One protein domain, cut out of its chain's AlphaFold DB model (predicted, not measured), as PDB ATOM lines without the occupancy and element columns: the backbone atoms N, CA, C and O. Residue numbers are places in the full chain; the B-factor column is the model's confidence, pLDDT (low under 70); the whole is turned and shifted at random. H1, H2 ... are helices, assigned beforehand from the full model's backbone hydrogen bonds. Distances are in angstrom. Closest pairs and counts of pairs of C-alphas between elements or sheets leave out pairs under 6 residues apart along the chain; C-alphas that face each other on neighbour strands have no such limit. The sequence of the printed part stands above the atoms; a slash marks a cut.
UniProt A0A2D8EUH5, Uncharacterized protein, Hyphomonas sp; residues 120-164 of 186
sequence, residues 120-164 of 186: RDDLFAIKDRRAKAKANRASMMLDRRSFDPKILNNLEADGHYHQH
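This is residues 120 to 164 of the 186 residues of an uncharacterized protein of Hyphomonas sp (UniProt A0A2D8EUH5). Two helices make an open L: the long helix H1 is one limb, the shorter H2 turns off sharply as the other, and a short link forms the corner with no packing between the limbs. The printed part has 45 residues with two named helices, H1 then H2 along the chain, and no named strand; the class is all helix. It is extended, with a radius of gyration of the C-alphas of 17.6 A, and the C-alphas span 54 by 21 by 8 A.

Begin with H1, residues 120 to 142, the longest helix; its N-to-C direction is (-0.44, -0.23, -0.87). Past it, residues 143 to 148 form a short link. Beyond that look for H2, residues 149 to 164, with direction (-0.28, 0.90, -0.32). H1 and H2 are apart, with no C-alpha of the one within 8 A of the other. In the backbones of H1 and H2, every O i to N i+4 pair is within hydrogen-bond range.

Find C-alpha 120 at (-29.000, 6.152, 7.922); from there H1 runs 32.7 A to C-alpha 142 at (-42.188, -1.419, -21.046). Then go to C-alpha 149 at (-49.501, -9.017, -30.285), where H2 begins; it runs 22.6 A to C-alpha 164 at (-57.876, 10.441, -38.104).

The C-alphas of Arg 120 and His 164, the two farthest apart, are 54.5 A from each other. Residues 120 to 143, 145 to 151 and 153 to 164 stand free. The printed part has no cut. Read the B-factor column for the model's confidence: the mean pLDDT of the printed part is 72.1, with 87 for H1 and 56 for H2, and residues 140 to 164 are under 70.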
ATOM      1  N   ARG A 120     -28.870   5.467   9.219       94.81
ATOM      2  CA  ARG A 120     -29.000   6.152   7.922       94.81
ATOM      3  C   ARG A 120     -28.639   5.219   6.765       94.81
ATOM      4  O   ARG A 120     -29.284   5.290   5.721       94.81
ATOM      5  N   ASP A 121     -27.684   4.321   6.973       96.25
ATOM      6  CA  ASP A 121     -27.253   3.354   5.965       96.25
ATOM      7  C   ASP A 121     -28.375   2.368   5.620       96.25
ATOM      8  O   ASP A 121     -28.655   2.150   4.440       96.25
ATOM      9  N   ASP A 122     -29.110   1.870   6.622       94.94
ATOM     10  CA  ASP A 122     -30.287   1.023   6.400       94.94
ATOM     11  C   ASP A 122     -31.367   1.767   5.612       94.94
ATOM     12  O   ASP A 122     -31.944   1.223   4.667       94.94
ATOM     13  N   LEU A 123     -31.629   3.032   5.955       95.88
ATOM     14  CA  LEU A 123     -32.577   3.866   5.217       95.88
ATOM     15  C   LEU A 123     -32.181   3.987   3.737       95.88
ATOM     16  O   LEU A 123     -33.032   3.804   2.857       95.88
ATOM     17  N   PHE A 124     -30.914   4.288   3.449       95.69
ATOM     18  CA  PHE A 124     -30.426   4.421   2.076       95.69
ATOM     19  C   PHE A 124     -30.466   3.092   1.321       95.69
ATOM     20  O   PHE A 124     -30.982   3.053   0.203       95.69
ATOM     21  N   ALA A 125     -30.032   1.996   1.944       96.31
ATOM     22  CA  ALA A 125     -30.074   0.664   1.350       96.31
ATOM     23  C   ALA A 125     -31.511   0.231   1.005       96.31
ATOM     24  O   ALA A 125     -31.774  -0.305  -0.075       96.31
ATOM     25  N   ILE A 126     -32.477   0.501   1.889       95.62
ATOM     26  CA  ILE A 126     -33.895   0.197   1.647       95.62
ATOM     27  C   ILE A 126     -34.450   1.057   0.508       95.62
ATOM     28  O   ILE A 126     -35.154   0.541  -0.366       95.62
ATOM     29  N   LYS A 127     -34.142   2.359   0.494       95.00
ATOM     30  CA  LYS A 127     -34.564   3.273  -0.578       95.00
ATOM     31  C   LYS A 127     -34.029   2.837  -1.938       95.00
ATOM     32  O   LYS A 127     -34.810   2.769  -2.888       95.00
ATOM     33  N   ASP A 128     -32.747   2.496  -2.019       95.00
ATOM     34  CA  ASP A 128     -32.107   2.031  -3.250       95.00
ATOM     35  C   ASP A 128     -32.743   0.729  -3.758       95.00
ATOM     36  O   ASP A 128     -33.166   0.649  -4.914       95.00
ATOM     37  N   ARG A 129     -32.955  -0.261  -2.878       93.44
ATOM     38  CA  ARG A 129     -33.665  -1.499  -3.248       93.44
ATOM     39  C   ARG A 129     -35.065  -1.235  -3.793       93.44
ATOM     40  O   ARG A 129     -35.452  -1.834  -4.797       93.44
ATOM     41  N   ARG A 130     -35.827  -0.328  -3.173       93.19
ATOM     42  CA  ARG A 130     -37.170   0.051  -3.650       93.19
ATOM     43  C   ARG A 130     -37.121   0.742  -5.009       93.19
ATOM     44  O   ARG A 130     -37.965   0.456  -5.856       93.19
ATOM     45  N   ALA A 131     -36.146   1.621  -5.227       91.56
ATOM     46  CA  ALA A 131     -35.950   2.289  -6.509       91.56
ATOM     47  C   ALA A 131     -35.611   1.280  -7.615       91.56
ATOM     48  O   ALA A 131     -36.259   1.293  -8.661       91.56
ATOM     49  N   LYS A 132     -34.691   0.344  -7.350       92.19
ATOM     50  CA  LYS A 132     -34.339  -0.755  -8.263       92.19
ATOM     51  C   LYS A 132     -35.535  -1.648  -8.579       92.19
ATOM     52  O   LYS A 132     -35.810  -1.906  -9.745       92.19
ATOM     53  N   ALA A 133     -36.306  -2.059  -7.573       88.38
ATOM     54  CA  ALA A 133     -37.514  -2.860  -7.785       88.38
ATOM     55  C   ALA A 133     -38.559  -2.119  -8.639       88.38
ATOM     56  O   ALA A 133     -39.172  -2.713  -9.527       88.38
ATOM     57  N   LYS A 134     -38.738  -0.811  -8.412       88.50
ATOM     58  CA  LYS A 134     -39.628   0.029  -9.224       88.50
ATOM     59  C   LYS A 134     -39.132   0.152 -10.665       88.50
ATOM     60  O   LYS A 134     -39.942   0.031 -11.578       88.50
ATOM     61  N   ALA A 135     -37.832   0.361 -10.868       85.25
ATOM     62  CA  ALA A 135     -37.222   0.427 -12.193       85.25
ATOM     63  C   ALA A 135     -37.370  -0.904 -12.944       85.25
ATOM     64  O   ALA A 135     -37.814  -0.905 -14.087       85.25
ATOM     65  N   ASN A 136     -37.121  -2.034 -12.278       83.75
ATOM     66  CA  ASN A 136     -37.316  -3.366 -12.851       83.75
ATOM     67  C   ASN A 136     -38.778  -3.600 -13.243       83.75
ATOM     68  O   ASN A 136     -39.052  -4.053 -14.350       83.75
ATOM     69  N   ARG A 137     -39.735  -3.232 -12.380       80.75
ATOM     70  CA  ARG A 137     -41.167  -3.344 -12.692       80.75
ATOM     71  C   ARG A 137     -41.567  -2.462 -13.876       80.75
ATOM     72  O   ARG A 137     -42.315  -2.919 -14.733       80.75
ATOM     73  N   ALA A 138     -41.064  -1.230 -13.941       78.00
ATOM     74  CA  ALA A 138     -41.289  -0.344 -15.081       78.00
ATOM     75  C   ALA A 138     -40.676  -0.920 -16.367       78.00
ATOM     76  O   ALA A 138     -41.333  -0.915 -17.400       78.00
ATOM     77  N   SER A 139     -39.471  -1.490 -16.294       72.88
ATOM     78  CA  SER A 139     -38.825  -2.161 -17.426       72.88
ATOM     79  C   SER A 139     -39.630  -3.366 -17.911       72.88
ATOM     80  O   SER A 139     -39.816  -3.506 -19.110       72.88
ATOM     81  N   MET A 140     -40.159  -4.202 -17.009       69.81
ATOM     82  CA  MET A 140     -41.037  -5.322 -17.382       69.81
ATOM     83  C   MET A 140     -42.348  -4.844 -18.020       69.81
ATOM     84  O   MET A 140     -42.839  -5.470 -18.951       69.81
ATOM     85  N   MET A 141     -42.910  -3.727 -17.547       66.19
ATOM     86  CA  MET A 141     -44.099  -3.117 -18.155       66.19
ATOM     87  C   MET A 141     -43.824  -2.464 -19.513       66.19
ATOM     88  O   MET A 141     -44.752  -2.314 -20.297       66.19
ATOM     89  N   LEU A 142     -42.589  -2.045 -19.783       65.88
ATOM     90  CA  LEU A 142     -42.188  -1.419 -21.046       65.88
ATOM     91  C   LEU A 142     -41.615  -2.426 -22.053       65.88
ATOM     92  O   LEU A 142     -41.474  -2.091 -23.231       65.88
ATOM     93  N   ASP A 143     -41.299  -3.650 -21.624       62.41
ATOM     94  CA  ASP A 143     -40.825  -4.700 -22.517       62.41
ATOM     95  C   ASP A 143     -41.975  -5.169 -23.424       62.41
ATOM     96  O   ASP A 143     -42.858  -5.937 -23.025       62.41
ATOM     97  N   ARG A 144     -41.958  -4.675 -24.671       51.97
ATOM     98  CA  ARG A 144     -42.923  -4.950 -25.753       51.97
ATOM     99  C   ARG A 144     -43.156  -6.442 -26.013       51.97
ATOM    100  O   ARG A 144     -44.180  -6.790 -26.585       51.97
ATOM    101  N   ARG A 145     -42.243  -7.322 -25.592       56.59
ATOM    102  CA  ARG A 145     -42.372  -8.784 -25.738       56.59
ATOM    103  C   ARG A 145     -43.393  -9.410 -24.780       56.59
ATOM    104  O   ARG A 145     -43.800 -10.545 -24.995       56.59
ATOM    105  N   SER A 146     -43.806  -8.676 -23.747       53.72
ATOM    106  CA  SER A 146     -44.766  -9.117 -22.721       53.72
ATOM    107  C   SER A 146     -46.224  -8.834 -23.087       53.72
ATOM    108  O   SER A 146     -47.135  -9.274 -22.387       53.72
ATOM    109  N   PHE A 147     -46.455  -8.057 -24.145       54.59
ATOM    110  CA  PHE A 147     -47.789  -7.709 -24.611       54.59
ATOM    111  C   PHE A 147     -48.229  -8.706 -25.681       54.59
ATOM    112  O   PHE A 147     -47.493  -8.968 -26.631       54.59
ATOM    113  N   ASP A 148     -49.439  -9.250 -25.531       60.62
ATOM    114  CA  ASP A 148     -50.077 -10.043 -26.582       60.62
ATOM    115  C   ASP A 148     -50.080  -9.210 -27.883       60.62
ATOM    116  O   ASP A 148     -50.580  -8.076 -27.866       60.62
ATOM    117  N   PRO A 149     -49.531  -9.723 -29.003       60.06
ATOM    118  CA  PRO A 149     -49.501  -9.017 -30.285       60.06
ATOM    119  C   PRO A 149     -50.871  -8.475 -30.706       60.06
ATOM    120  O   PRO A 149     -50.956  -7.446 -31.372       60.06
ATOM    121  N   LYS A 150     -51.961  -9.127 -30.278       57.88
ATOM    122  CA  LYS A 150     -53.331  -8.664 -30.530       57.88
ATOM    123  C   LYS A 150     -53.679  -7.379 -29.777       57.88
ATOM    124  O   LYS A 150     -54.393  -6.547 -30.319       57.88
ATOM    125  N   ILE A 151     -53.171  -7.189 -28.558       58.19
ATOM    126  CA  ILE A 151     -53.408  -5.976 -27.756       58.19
ATOM    127  C   ILE A 151     -52.603  -4.800 -28.323       58.19
ATOM    128  O   ILE A 151     -53.129  -3.694 -28.416       58.19
ATOM    129  N   LEU A 152     -51.363  -5.045 -28.759       56.81
ATOM    130  CA  LEU A 152     -50.531  -4.045 -29.441       56.81
ATOM    131  C   LEU A 152     -51.152  -3.594 -30.766       56.81
ATOM    132  O   LEU A 152     -51.284  -2.395 -30.982       56.81
ATOM    133  N   ASN A 153     -51.612  -4.532 -31.598       60.59
ATOM    134  CA  ASN A 153     -52.271  -4.201 -32.864       60.59
ATOM    135  C   ASN A 153     -53.577  -3.416 -32.657       60.59
ATOM    136  O   ASN A 153     -53.880  -2.526 -33.447       60.59
ATOM    137  N   ASN A 154     -54.329  -3.697 -31.588       58.22
ATOM    138  CA  ASN A 154     -55.541  -2.942 -31.261       58.22
ATOM    139  C   ASN A 154     -55.223  -1.523 -30.751       58.22
ATOM    140  O   ASN A 154     -55.895  -0.578 -31.144       58.22
ATOM    141  N   LEU A 155     -54.170  -1.346 -29.943       56.72
ATOM    142  CA  LEU A 155     -53.712  -0.025 -29.484       56.72
ATOM    143  C   LEU A 155     -53.119   0.825 -30.620       56.72
ATOM    144  O   LEU A 155     -53.328   2.037 -30.655       56.72
ATOM    145  N   GLU A 156     -52.390   0.207 -31.553       59.56
ATOM    146  CA  GLU A 156     -51.877   0.881 -32.751       59.56
ATOM    147  C   GLU A 156     -53.026   1.262 -33.705       59.56
ATOM    148  O   GLU A 156     -53.038   2.376 -34.235       59.56
ATOM    149  N   ALA A 157     -54.047   0.408 -33.848       57.81
ATOM    150  CA  ALA A 157     -55.263   0.721 -34.600       57.81
ATOM    151  C   ALA A 157     -56.086   1.861 -33.962       57.81
ATOM    152  O   ALA A 157     -56.534   2.758 -34.681       57.81
ATOM    153  N   ASP A 158     -56.224   1.891 -32.631       53.72
ATOM    154  CA  ASP A 158     -56.921   2.960 -31.897       53.72
ATOM    155  C   ASP A 158     -56.165   4.299 -31.961       53.72
ATOM    156  O   ASP A 158     -56.779   5.361 -32.108       53.72
ATOM    157  N   GLY A 159     -54.827   4.270 -31.924       55.62
ATOM    158  CA  GLY A 159     -53.982   5.453 -32.117       55.62
ATOM    159  C   GLY A 159     -54.140   6.076 -33.509       55.62
ATOM    160  O   GLY A 159     -54.245   7.300 -33.638       55.62
ATOM    161  N   HIS A 160     -54.244   5.243 -34.550       53.59
ATOM    162  CA  HIS A 160     -54.557   5.695 -35.908       53.59
ATOM    163  C   HIS A 160     -55.990   6.234 -36.030       53.59
ATOM    164  O   HIS A 160     -56.207   7.253 -36.690       53.59
ATOM    165  N   TYR A 161     -56.965   5.620 -35.353       51.88
ATOM    166  CA  TYR A 161     -58.355   6.087 -35.345       51.88
ATOM    167  C   TYR A 161     -58.499   7.468 -34.680       51.88
ATOM    168  O   TYR A 161     -59.197   8.345 -35.198       51.88
ATOM    169  N   HIS A 162     -57.777   7.707 -33.581       50.06
ATOM    170  CA  HIS A 162     -57.750   9.004 -32.899       50.06
ATOM    171  C   HIS A 162     -57.027  10.099 -33.700       50.06
ATOM    172  O   HIS A 162     -57.532  11.221 -33.763       50.06
ATOM    173  N   GLN A 163     -55.921   9.789 -34.389       53.34
ATOM    174  CA  GLN A 163     -55.272  10.752 -35.293       53.34
ATOM    175  C   GLN A 163     -56.157  11.119 -36.493       53.34
ATOM    176  O   GLN A 163     -56.207  12.288 -36.886       53.34
ATOM    177  N   HIS A 164     -56.906  10.160 -37.046       52.47
ATOM    178  CA  HIS A 164     -57.876  10.441 -38.104       52.47
ATOM    179  C   HIS A 164     -59.072  11.269 -37.596       52.47
ATOM    180  O   HIS A 164     -59.529  12.159 -38.316       52.47
TER     181      HIS A 164